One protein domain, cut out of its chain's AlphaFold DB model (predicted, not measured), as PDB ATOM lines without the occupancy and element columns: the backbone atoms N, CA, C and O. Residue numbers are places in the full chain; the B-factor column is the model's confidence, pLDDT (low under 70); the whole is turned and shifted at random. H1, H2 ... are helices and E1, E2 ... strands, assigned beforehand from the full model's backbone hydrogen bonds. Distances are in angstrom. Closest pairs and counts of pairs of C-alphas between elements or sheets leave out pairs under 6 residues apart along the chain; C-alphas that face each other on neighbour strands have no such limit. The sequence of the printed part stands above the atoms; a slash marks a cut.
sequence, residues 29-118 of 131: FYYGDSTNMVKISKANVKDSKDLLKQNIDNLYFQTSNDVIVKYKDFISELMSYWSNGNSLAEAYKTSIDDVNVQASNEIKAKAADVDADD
ATOM      1  N   PHE A  29     131.517 125.937 159.089       95.19
ATOM      2  CA  PHE A  29     131.417 124.537 159.474       95.19
ATOM      3  C   PHE A  29     130.270 123.873 158.732       95.19
ATOM      4  O   PHE A  29     129.240 124.496 158.487       95.19
ATOM      5  N   TYR A  30     130.422 122.585 158.460       95.19
ATOM      6  CA  TYR A  30     129.363 121.750 157.910       95.19
ATOM      7  C   TYR A  30     129.240 120.500 158.758       95.19
ATOM      8  O   TYR A  30     130.253 119.954 159.183       95.19
ATOM      9  N   TYR A  31     128.028 120.032 159.011       94.88
ATOM     10  CA  TYR A  31     127.829 118.745 159.666       94.88
ATOM     11  C   TYR A  31     126.740 117.941 158.969       94.88
ATOM     12  O   TYR A  31     125.815 118.510 158.387       94.88
ATOM     13  N   GLY A  32     126.872 116.618 159.028       90.44
ATOM     14  CA  GLY A  32     125.983 115.680 158.348       90.44
ATOM     15  C   GLY A  32     126.739 114.733 157.420       90.44
ATOM     16  O   GLY A  32     127.935 114.497 157.596       90.44
ATOM     17  N   ASP A  33     126.029 114.172 156.450       88.06
ATOM     18  CA  ASP A  33     126.571 113.248 155.451       88.06
ATOM     19  C   ASP A  33     126.374 113.785 154.024       88.06
ATOM     20  O   ASP A  33     125.923 114.914 153.819       88.06
ATOM     21  N   SER A  34     126.726 112.985 153.014       84.19
ATOM     22  CA  SER A  34     126.573 113.363 151.602       84.19
ATOM     23  C   SER A  34     125.111 113.503 151.150       84.19
ATOM     24  O   SER A  34     124.860 114.010 150.058       84.19
ATOM     25  N   THR A  35     124.143 113.102 151.978       87.00
ATOM     26  CA  THR A  35     122.707 113.216 151.697       87.00
ATOM     27  C   THR A  35     122.117 114.464 152.348       87.00
ATOM     28  O   THR A  35     121.455 115.255 151.675       87.00
ATOM     29  N   ASN A  36     122.373 114.664 153.643       88.19
ATOM     30  CA  ASN A  36     121.829 115.763 154.436       88.19
ATOM     31  C   ASN A  36     122.961 116.504 155.139       88.19
ATOM     32  O   ASN A  36     123.413 116.089 156.207       88.19
ATOM     33  N   MET A  37     123.383 117.621 154.550       91.31
ATOM     34  CA  MET A  37     124.406 118.476 155.132       91.31
ATOM     35  C   MET A  37     123.833 119.826 155.533       91.31
ATOM     36  O   MET A  37     123.007 120.399 154.825       91.31
ATOM     37  N   VAL A  38     124.292 120.333 156.673       92.56
ATOM     38  CA  VAL A  38     123.885 121.624 157.224       92.56
ATOM     39  C   VAL A  38     125.115 122.493 157.424       92.56
ATOM     40  O   VAL A  38     126.121 122.036 157.969       92.56
ATOM     41  N   LYS A  39     125.017 123.758 157.019       92.31
ATOM     42  CA  LYS A  39     126.046 124.773 157.227       92.31
ATOM     43  C   LYS A  39     125.831 125.520 158.543       92.31
ATOM     44  O   LYS A  39     124.715 125.887 158.901       92.31
ATOM     45  N   ILE A  40     126.926 125.797 159.243       91.81
ATOM     46  CA  ILE A  40     127.020 126.776 160.324       91.81
ATOM     47  C   ILE A  40     128.039 127.818 159.875       91.81
ATOM     48  O   ILE A  40     129.251 127.599 159.933       91.81
ATOM     49  N   SER A  41     127.536 128.968 159.435       89.88
ATOM     50  CA  SER A  41     128.376 130.080 159.001       89.88
ATOM     51  C   SER A  41     129.263 130.572 160.142       89.88
ATOM     52  O   SER A  41     128.851 130.590 161.307       89.88
ATOM     53  N   LYS A  42     130.464 131.053 159.815       88.81
ATOM     54  CA  LYS A  42     131.456 131.571 160.770       88.81
ATOM     55  C   LYS A  42     130.869 132.551 161.793       88.81
ATOM     56  O   LYS A  42     131.270 132.542 162.957       88.81
ATOM     57  N   ALA A  43     129.929 133.395 161.364       87.12
ATOM     58  CA  ALA A  43     129.254 134.368 162.223       87.12
ATOM     59  C   ALA A  43     128.463 133.713 163.374       87.12
ATOM     60  O   ALA A  43     128.409 134.273 164.465       87.12
ATOM     61  N   ASN A  44     127.932 132.507 163.155       86.62
ATOM     62  CA  ASN A  44     127.017 131.808 164.062       86.62
ATOM     63  C   ASN A  44     127.712 130.717 164.895       86.62
ATOM     64  O   ASN A  44     127.090 130.092 165.756       86.62
ATOM     65  N   VAL A  45     129.014 130.484 164.682       87.06
ATOM     66  CA  VAL A  45     129.800 129.454 165.391       87.06
ATOM     67  C   VAL A  45     129.755 129.644 166.906       87.06
ATOM     68  O   VAL A  45     129.691 128.669 167.653       87.06
ATOM     69  N   LYS A  46     129.778 130.896 167.384       89.06
ATOM     70  CA  LYS A  46     129.764 131.193 168.824       89.06
ATOM     71  C   LYS A  46     128.470 130.729 169.494       89.06
ATOM     72  O   LYS A  46     128.544 130.221 170.614       89.06
ATOM     73  N   ASP A  47     127.349 130.875 168.799       87.88
ATOM     74  CA  ASP A  47     126.014 130.564 169.312       87.88
ATOM     75  C   ASP A  47     125.637 129.098 169.049       87.88
ATOM     76  O   ASP A  47     124.801 128.531 169.744       87.88
ATOM     77  N   SER A  48     126.337 128.436 168.121       90.62
ATOM     78  CA  SER A  48     126.105 127.039 167.728       90.62
ATOM     79  C   SER A  48     127.062 126.036 168.393       90.62
ATOM     80  O   SER A  48     127.186 124.901 167.937       90.62
ATOM     81  N   LYS A  49     127.769 126.416 169.468       90.38
ATOM     82  CA  LYS A  49     128.805 125.569 170.102       90.38
ATOM     83  C   LYS A  49     128.305 124.194 170.531       90.38
ATOM     84  O   LYS A  49     129.027 123.214 170.365       90.38
ATOM     85  N   ASP A  50     127.108 124.116 171.100       91.69
ATOM     86  CA  ASP A  50     126.568 122.842 171.580       91.69
ATOM     87  C   ASP A  50     126.179 121.929 170.416       91.69
ATOM     88  O   ASP A  50     126.467 120.736 170.454       91.69
ATOM     89  N   LEU A  51     125.650 122.504 169.335       88.56
ATOM     90  CA  LEU A  51     125.359 121.785 168.096       88.56
ATOM     91  C   LEU A  51     126.641 121.246 167.439       88.56
ATOM     92  O   LEU A  51     126.684 120.088 167.025       88.56
ATOM     93  N   LEU A  52     127.711 122.048 167.410       91.94
ATOM     94  CA  LEU A  52     129.026 121.626 166.913       91.94
ATOM     95  C   LEU A  52     129.595 120.459 167.732       91.94
ATOM     96  O   LEU A  52     130.133 119.513 167.164       91.94
ATOM     97  N   LYS A  53     129.450 120.492 169.063       92.06
ATOM     98  CA  LYS A  53     129.890 119.394 169.941       92.06
ATOM     99  C   LYS A  53     129.081 118.117 169.728       92.06
ATOM    100  O   LYS A  53     129.663 117.039 169.718       92.06
ATOM    101  N   GLN A  54     127.762 118.228 169.567       92.94
ATOM    102  CA  GLN A  54     126.882 117.076 169.336       92.94
ATOM    103  C   GLN A  54     127.206 116.349 168.028       92.94
ATOM    104  O   GLN A  54     127.034 115.138 167.945       92.94
ATOM    105  N   ASN A  55     127.708 117.075 167.028       93.75
ATOM    106  CA  ASN A  55     127.993 116.542 165.698       93.75
ATOM    107  C   ASN A  55     129.492 116.371 165.417       93.75
ATOM    108  O   ASN A  55     129.878 116.238 164.261       93.75
ATOM    109  N   ILE A  56     130.344 116.361 166.450       91.25
ATOM    110  CA  ILE A  56     131.809 116.414 166.315       91.25
ATOM    111  C   ILE A  56     132.398 115.323 165.406       91.25
ATOM    112  O   ILE A  56     133.376 115.570 164.701       91.25
ATOM    113  N   ASP A  57     131.799 114.130 165.399       91.12
ATOM    114  CA  ASP A  57     132.275 112.992 164.606       91.12
ATOM    115  C   ASP A  57     131.961 113.132 163.105       91.12
ATOM    116  O   ASP A  57     132.695 112.592 162.278       91.12
ATOM    117  N   ASN A  58     130.933 113.914 162.760       92.50
ATOM    118  CA  ASN A  58     130.493 114.196 161.389       92.50
ATOM    119  C   ASN A  58     130.632 115.689 161.052       92.50
ATOM    120  O   ASN A  58     129.859 116.226 160.260       92.50
ATOM    121  N   LEU A  59     131.578 116.373 161.704       96.06
ATOM    122  CA  LEU A  59     131.832 117.795 161.524       96.06
ATOM    123  C   LEU A  59     132.967 118.008 160.521       96.06
ATOM    124  O   LEU A  59     134.032 117.395 160.615       96.06
ATOM    125  N   TYR A  60     132.765 118.948 159.613       96.06
ATOM    126  CA  TYR A  60     133.713 119.392 158.605       96.06
ATOM    127  C   TYR A  60     133.955 120.894 158.741       96.06
ATOM    128  O   TYR A  60     133.088 121.644 159.196       96.06
ATOM    129  N   PHE A  61     135.148 121.338 158.359       96.00
ATOM    130  CA  PHE A  61     135.604 122.709 158.548       96.00
ATOM    131  C   PHE A  61     136.207 123.281 157.266       96.00
ATOM    132  O   PHE A  61     137.090 122.670 156.660       96.00
ATOM    133  N   GLN A  62     135.756 124.474 156.877       94.75
ATOM    134  CA  GLN A  62     136.265 125.214 155.726       94.75
ATOM    135  C   GLN A  62     137.543 125.976 156.116       94.75
ATOM    136  O   GLN A  62     137.498 127.025 156.770       94.75
ATOM    137  N   THR A  63     138.711 125.482 155.708       92.56
ATOM    138  CA  THR A  63     140.010 126.096 156.050       92.56
ATOM    139  C   THR A  63     140.426 127.202 155.074       92.56
ATOM    140  O   THR A  63     141.208 128.091 155.427       92.56
ATOM    141  N   SER A  64     139.876 127.182 153.861       88.69
ATOM    142  CA  SER A  64     139.990 128.192 152.798       88.69
ATOM    143  C   SER A  64     138.785 128.055 151.866       88.69
ATOM    144  O   SER A  64     138.061 127.090 152.020       88.69
ATOM    145  N   ASN A  65     138.558 128.939 150.894       82.00
ATOM    146  CA  ASN A  65     137.354 128.870 150.044       82.00
ATOM    147  C   ASN A  65     137.206 127.554 149.252       82.00
ATOM    148  O   ASN A  65     136.090 127.187 148.912       82.00
ATOM    149  N   ASP A  66     138.300 126.820 149.030       84.31
ATOM    150  CA  ASP A  66     138.308 125.601 148.208       84.31
ATOM    151  C   ASP A  66     138.651 124.333 149.006       84.31
ATOM    152  O   ASP A  66     138.693 123.233 148.452       84.31
ATOM    153  N   VAL A  67     138.927 124.463 150.310       91.31
ATOM    154  CA  VAL A  67     139.372 123.336 151.135       91.31
ATOM    155  C   VAL A  67     138.472 123.125 152.340       91.31
ATOM    156  O   VAL A  67     138.352 123.983 153.219       91.31
ATOM    157  N   ILE A  68     137.912 121.917 152.383       94.56
ATOM    158  CA  ILE A  68     137.121 121.377 153.481       94.56
ATOM    159  C   ILE A  68     137.836 120.148 154.033       94.56
ATOM    160  O   ILE A  68     138.224 119.246 153.281       94.56
ATOM    161  N   VAL A  69     137.983 120.113 155.352       96.25
ATOM    162  CA  VAL A  69     138.613 119.020 156.101       96.25
ATOM    163  C   VAL A  69     137.626 118.426 157.098       96.25
ATOM    164  O   VAL A  69     136.726 119.124 157.569       96.25
ATOM    165  N   LYS A  70     137.798 117.157 157.461       94.50
ATOM    166  CA  LYS A  70     137.071 116.558 158.582       94.50
ATOM    167  C   LYS A  70     137.655 117.084 159.890       94.50
ATOM    168  O   LYS A  70     138.849 116.962 160.145       94.50
ATOM    169  N   TYR A  71     136.816 117.706 160.713       95.44
ATOM    170  CA  TYR A  71     137.260 118.544 161.827       95.44
ATOM    171  C   TYR A  71     138.077 117.771 162.863       95.44
ATOM    172  O   TYR A  71     139.147 118.222 163.266       95.44
ATOM    173  N   LYS A  72     137.588 116.600 163.285       93.81
ATOM    174  CA  LYS A  72     138.257 115.767 164.293       93.81
ATOM    175  C   LYS A  72     139.659 115.351 163.849       93.81
ATOM    176  O   LYS A  72     140.604 115.469 164.626       93.81
ATOM    177  N   ASP A  73     139.777 114.926 162.596       94.94
ATOM    178  CA  ASP A  73     141.028 114.441 162.016       94.94
ATOM    179  C   ASP A  73     142.005 115.615 161.835       94.94
ATOM    180  O   ASP A  73     143.146 115.558 162.289       94.94
ATOM    181  N   PHE A  74     141.516 116.748 161.321       96.25
ATOM    182  CA  PHE A  74     142.291 117.982 161.198       96.25
ATOM    183  C   PHE A  74     142.849 118.490 162.534       96.25
ATOM    184  O   PHE A  74     144.021 118.849 162.608       96.25
ATOM    185  N   ILE A  75     142.040 118.536 163.600       95.50
ATOM    186  CA  ILE A  75     142.513 118.988 164.917       95.50
ATOM    187  C   ILE A  75     143.519 117.998 165.507       95.50
ATOM    188  O   ILE A  75     144.502 118.433 166.104       95.50
ATOM    189  N   SER A  76     143.309 116.692 165.331       95.56
ATOM    190  CA  SER A  76     144.263 115.672 165.777       95.56
ATOM    191  C   SER A  76     145.632 115.868 165.119       95.56
ATOM    192  O   SER A  76     146.639 115.961 165.823       95.56
ATOM    193  N   GLU A  77     145.667 116.019 163.793       96.06
ATOM    194  CA  GLU A  77     146.911 116.251 163.050       96.06
ATOM    195  C   GLU A  77     147.547 117.600 163.387       96.06
ATOM    196  O   GLU A  77     148.748 117.669 163.650       96.06
ATOM    197  N   LEU A  78     146.753 118.668 163.497       96.69
ATOM    198  CA  LEU A  78     147.261 119.984 163.882       96.69
ATOM    199  C   LEU A  78     147.961 119.923 165.237       96.69
ATOM    200  O   LEU A  78     149.062 120.454 165.385       96.69
ATOM    201  N   MET A  79     147.346 119.262 166.218       96.75
ATOM    202  CA  MET A  79     147.931 119.100 167.546       96.75
ATOM    203  C   MET A  79     149.165 118.196 167.512       96.75
ATOM    204  O   MET A  79     150.149 118.510 168.178       96.75
ATOM    205  N   SER A  80     149.150 117.130 166.708       96.62
ATOM    206  CA  SER A  80     150.302 116.255 166.479       96.62
ATOM    207  C   SER A  80     151.493 117.046 165.926       96.62
ATOM    208  O   SER A  80     152.526 117.154 166.591       96.62
ATOM    209  N   TYR A  81     151.335 117.714 164.778       95.75
ATOM    210  CA  TYR A  81     152.393 118.515 164.161       95.75
ATOM    211  C   TYR A  81     152.864 119.650 165.067       95.75
ATOM    212  O   TYR A  81     154.069 119.889 165.161       95.75
ATOM    213  N   TRP A  82     151.947 120.331 165.754       96.50
ATOM    214  CA  TRP A  82     152.309 121.411 166.666       96.50
ATOM    215  C   TRP A  82     153.100 120.897 167.875       96.50
ATOM    216  O   TRP A  82     154.131 121.468 168.225       96.50
ATOM    217  N   SER A  83     152.685 119.774 168.470       96.12
ATOM    218  CA  SER A  83     153.401 119.159 169.597       96.12
ATOM    219  C   SER A  83     154.788 118.618 169.223       96.12
ATOM    220  O   SER A  83     155.660 118.548 170.086       96.12
ATOM    221  N   ASN A  84     155.030 118.343 167.937       95.69
ATOM    222  CA  ASN A  84     156.338 117.959 167.397       95.69
ATOM    223  C   ASN A  84     157.300 119.146 167.176       95.69
ATOM    224  O   ASN A  84     158.363 118.977 166.580       95.69
ATOM    225  N   GLY A  85     156.953 120.347 167.652       95.75
ATOM    226  CA  GLY A  85     157.826 121.525 167.638       95.75
ATOM    227  C   GLY A  85     157.683 122.424 166.408       95.75
ATOM    228  O   GLY A  85     158.407 123.415 166.303       95.75
ATOM    229  N   ASN A  86     156.746 122.128 165.502       96.81
ATOM    230  CA  ASN A  86     156.432 123.017 164.385       96.81
ATOM    231  C   ASN A  86     155.738 124.292 164.878       96.81
ATOM    232  O   ASN A  86     155.072 124.307 165.916       96.81
ATOM    233  N   SER A  87     155.831 125.374 164.104       97.75
ATOM    234  CA  SER A  87     155.008 126.556 164.379       97.75
ATOM    235  C   SER A  87     153.520 126.241 164.172       97.75
ATOM    236  O   SER A  87     153.166 125.388 163.362       97.75
ATOM    237  N   LEU A  88     152.623 126.970 164.846       94.88
ATOM    238  CA  LEU A  88     151.180 126.790 164.637       94.88
ATOM    239  C   LEU A  88     150.778 127.007 163.166       94.88
ATOM    240  O   LEU A  88     149.914 126.304 162.654       94.88
ATOM    241  N   ALA A  89     151.413 127.963 162.479       95.38
ATOM    242  CA  ALA A  89     151.144 128.237 161.068       95.38
ATOM    243  C   ALA A  89     151.566 127.071 160.159       95.38
ATOM    244  O   ALA A  89     150.845 126.726 159.225       95.38
ATOM    245  N   GLU A  90     152.710 126.454 160.452       96.50
ATOM    246  CA  GLU A  90     153.216 125.290 159.727       96.50
ATOM    247  C   GLU A  90     152.370 124.050 160.006       96.50
ATOM    248  O   GLU A  90     151.898 123.431 159.063       96.50
ATOM    249  N   ALA A  91     152.065 123.758 161.272       96.50
ATOM    250  CA  ALA A  91     151.164 122.671 161.644       96.50
ATOM    251  C   ALA A  91     149.788 122.811 160.973       96.50
ATOM    252  O   ALA A  91     149.258 121.841 160.436       96.50
ATOM    253  N   TYR A  92     149.234 124.029 160.939       94.94
ATOM    254  CA  TYR A  92     147.975 124.323 160.254       94.94
ATOM    255  C   TYR A  92     148.059 124.043 158.749       94.94
ATOM    256  O   TYR A  92     147.158 123.417 158.198       94.94
ATOM    257  N   LYS A  93     149.136 124.482 158.082       94.50
ATOM    258  CA  LYS A  93     149.341 124.245 156.648       94.50
ATOM    259  C   LYS A  93     149.529 122.755 156.345       94.50
ATOM    260  O   LYS A  93     148.817 122.227 155.504       94.50
ATOM    261  N   THR A  94     150.425 122.082 157.062       95.25
ATOM    262  CA  THR A  94     150.701 120.650 156.878       95.25
ATOM    263  C   THR A  94     149.453 119.809 157.104       95.25
ATOM    264  O   THR A  94     149.175 118.914 156.316       95.25
ATOM    265  N   SER A  95     148.650 120.144 158.120       94.62
ATOM    266  CA  SER A  95     147.378 119.455 158.354       94.62
ATOM    267  C   SER A  95     146.422 119.624 157.175       94.62
ATOM    268  O   SER A  95     145.743 118.685 156.825       94.62
ATOM    269  N   ILE A  96     146.366 120.784 156.516       93.25
ATOM    270  CA  ILE A  96     145.507 120.973 155.332       93.25
ATOM    271  C   ILE A  96     145.971 120.129 154.135       93.25
ATOM    272  O   ILE A  96     145.139 119.610 153.385       93.25
ATOM    273  N   ASP A  97     147.285 120.015 153.955       93.00
ATOM    274  CA  ASP A  97     147.888 119.304 152.828       93.00
ATOM    275  C   ASP A  97     147.791 117.768 152.979       93.00
ATOM    276  O   ASP A  97     147.923 117.045 151.989       93.00
ATOM    277  N   ASP A  98     147.507 117.252 154.182       93.06
ATOM    278  CA  ASP A  98     147.328 115.819 154.434       93.06
ATOM    279  C   ASP A  98     146.011 115.295 153.833       93.06
ATOM    280  O   ASP A  98     144.905 115.699 154.202       93.06
ATOM    281  N   VAL A  99     146.122 114.340 152.908       87.38
ATOM    282  CA  VAL A  99     144.971 113.740 152.220       87.38
ATOM    283  C   VAL A  99     144.015 113.018 153.172       87.38
ATOM    284  O   VAL A  99     142.820 112.960 152.891       87.38
ATOM    285  N   ASN A 100     144.504 112.504 154.304       89.44
ATOM    286  CA  ASN A 100     143.685 111.746 155.249       89.44
ATOM    287  C   ASN A 100     142.734 112.632 156.054       89.44
ATOM    288  O   ASN A 100     141.734 112.130 156.563       89.44
ATOM    289  N   VAL A 101     143.014 113.934 156.160       91.62
ATOM    290  CA  VAL A 101     142.114 114.867 156.853       91.62
ATOM    291  C   VAL A 101     141.200 115.626 155.896       91.62
ATOM    292  O   VAL A 101     140.258 116.282 156.346       91.62
ATOM    293  N   GLN A 102     141.441 115.561 154.584       92.31
ATOM    294  CA  GLN A 102     140.555 116.187 153.606       92.31
ATOM    295  C   GLN A 102     139.197 115.483 153.566       92.31
ATOM    296  O   GLN A 102     139.097 114.259 153.627       92.31
ATOM    297  N   ALA A 103     138.128 116.265 153.415       93.62
ATOM    298  CA  ALA A 103     136.806 115.702 153.179       93.62
ATOM    299  C   ALA A 103     136.753 114.978 151.820       93.62
ATOM    300  O   ALA A 103     137.461 115.344 150.873       93.62
ATOM    301  N   SER A 104     135.880 113.972 151.708       93.12
ATOM    302  CA  SER A 104     135.646 113.279 150.438       93.12
ATOM    303  C   SER A 104     135.075 114.233 149.380       93.12
ATOM    304  O   SER A 104     134.483 115.268 149.699       93.12
ATOM    305  N   ASN A 105     135.217 113.874 148.102       93.00
ATOM    306  CA  ASN A 105     134.667 114.675 147.003       93.00
ATOM    307  C   ASN A 105     133.139 114.813 147.081       93.00
ATOM    308  O   ASN A 105     132.611 115.855 146.709       93.00
ATOM    309  N   GLU A 106     132.441 113.802 147.603       93.62
ATOM    310  CA  GLU A 106     130.990 113.850 147.816       93.62
ATOM    311  C   GLU A 106     130.603 114.919 148.841       93.62
ATOM    312  O   GLU A 106     129.708 115.721 148.586       93.62
ATOM    313  N   ILE A 107     131.318 114.989 149.970       94.19
ATOM    314  CA  ILE A 107     131.092 116.022 150.987       94.19
ATOM    315  C   ILE A 107     131.424 117.404 150.420       94.19
ATOM    316  O   ILE A 107     130.651 118.340 150.593       94.19
ATOM    317  N   LYS A 108     132.534 117.543 149.685       92.06
ATOM    318  CA  LYS A 108     132.902 118.817 149.047       92.06
ATOM    319  C   LYS A 108     131.829 119.297 148.063       92.06
ATOM    320  O   LYS A 108     131.464 120.468 148.098       92.06
ATOM    321  N   ALA A 109     131.302 118.400 147.230       91.38
ATOM    322  CA  ALA A 109     130.218 118.718 146.305       91.38
ATOM    323  C   ALA A 109     128.952 119.138 147.059       91.38
ATOM    324  O   ALA A 109     128.373 120.177 146.759       91.38
ATOM    325  N   LYS A 110     128.574 118.391 148.103       92.56
ATOM    326  CA  LYS A 110     127.371 118.713 148.866       92.56
ATOM    327  C   LYS A 110     127.488 120.034 149.631       92.56
ATOM    328  O   LYS A 110     126.491 120.729 149.785       92.56
ATOM    329  N   ALA A 111     128.684 120.402 150.094       91.19
ATOM    330  CA  ALA A 111     128.918 121.696 150.738       91.19
ATOM    331  C   ALA A 111     128.724 122.844 149.750       91.19
ATOM    332  O   ALA A 111     128.060 123.822 150.079       91.19
ATOM    333  N   ALA A 112     129.234 122.681 148.528       89.31
ATOM    334  CA  ALA A 112     129.045 123.655 147.464       89.31
ATOM    335  C   ALA A 112     127.562 123.828 147.093       89.31
ATOM    336  O   ALA A 112     127.129 124.958 146.885       89.31
ATOM    337  N   ASP A 113     126.779 122.742 147.067       89.06
ATOM    338  CA  ASP A 113     125.325 122.824 146.863       89.06
ATOM    339  C   ASP A 113     124.649 123.626 147.986       89.06
ATOM    340  O   ASP A 113     123.857 124.523 147.716       89.06
ATOM    341  N   VAL A 114     124.993 123.343 149.250       88.88
ATOM    342  CA  VAL A 114     124.445 124.069 150.410       88.88
ATOM    343  C   VAL A 114     124.795 125.556 150.353       88.88
ATOM    344  O   VAL A 114     123.947 126.386 150.655       88.88
ATOM    345  N   ASP A 115     126.016 125.907 149.949       86.50
ATOM    346  CA  ASP A 115     126.422 127.305 149.774       86.50
ATOM    347  C   ASP A 115     125.677 128.006 148.635       86.50
ATOM    348  O   ASP A 115     125.408 129.202 148.731       86.50
ATOM    349  N   ALA A 116     125.343 127.283 147.565       82.31
ATOM    350  CA  ALA A 116     124.559 127.819 146.457       82.31
ATOM    351  C   ALA A 116     123.084 128.037 146.834       82.31
ATOM    352  O   ALA A 116     122.465 128.983 146.343       82.31
ATOM    353  N   ASP A 117     122.547 127.179 147.705       72.88
ATOM    354  CA  ASP A 117     121.159 127.213 148.170       72.88
ATOM    355  C   ASP A 117     120.934 128.148 149.375       72.88
ATOM    356  O   ASP A 117     119.782 128.452 149.691       72.88
ATOM    357  N   ASP A 118     121.991 128.619 150.047       65.25
ATOM    358  CA  ASP A 118     121.899 129.563 151.169       65.25
ATOM    359  C   ASP A 118     121.519 130.964 150.639       65.25
ATOM    360  O   ASP A 118     122.336 131.627 149.981       65.25
TER     361      ASP A 118
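Overview. This is residues 29 to 118 of the 131 residues of an uncharacterized protein of Clostridium scatologenes (UniProt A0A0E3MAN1). A small twisted sheet of four strands makes the core, with H4 crossing one face, the short H1 over the opposite face near E1, and H2 and H3 paired beyond the E3 and E4 side. That pair makes one end of the longest axis, and the last turns of H4 lie at the other. The printed part has 90 residues, with four named helices and four named strands along the chain as E1 E2 H1 E3 E4 H2 H3 H4; the sheet's order is E2 E1 E3 E4, all antiparallel. The class is mixed, helices and strands; the whole is compact, with a radius of gyration of the C-alphas of 13.2 A and spans of 41 by 28 by 20 A.

Along the chain. Begin in the sheet: find C-alpha 29 at (131.417, 124.537, 159.474), where E1, residues 29 to 32, starts. E2 is residues 37 to 40, E3 is residues 59 to 64, 15.8 A long, and E4 is residues 67 to 70. H1 is residues 49 to 54. From C-alpha 71 at (137.260, 118.544, 161.827) H2 runs 17.9 A to residue 83; H3, residues 88 to 97, is 14.4 A long. H4, residues 105 to 117, runs 18.5 A and ends at C-alpha 117, (121.159, 127.213, 148.170).

Arrangement. Look first across the sheet, only just strongly twisted, with C-alphas up to 4.3 A off its best plane. In the hairpin E1 and E2, N 31 and O 38 are 3.0 A apart; between E1 and E3, N 60 and O 30 are 2.7 A apart; in the hairpin E3 and E4, N 61 and O 69 are 2.8 A apart, each within hydrogen-bond range. E2, H1 and E3 form a split strand-helix-strand unit, two strands running the same way with E1 between them, and its crossover is right-handed. H4 is on the sheet at a height of 8.3 A and runs across the strands, at 70 degrees to E1 on the local plane; its closest C-alphas to E2 are those of Lys 110 and Met 37, 6.9 A. H1 and H2 are on the opposite face, at heights of 9.3 A and 10.6 A. H2 touches H3 at a steep tilt of 47 degrees, opposite ways, closest at the C-alphas of Tyr 81 and Ala 91, 5.0 A; H3 only grazes the sheet, with residues 92 to 97. In H1, H2, H3 and H4 every O i to N i+4 pair is within hydrogen-bond range.

Size, cuts and confidence. The C-alphas of Gly 85 and Asp 117, the two farthest apart, are 41.9 A apart. The printed part has no cut, and no link is long. The mean pLDDT of the printed part is 91.8; look to residue 118 for the one value under 70.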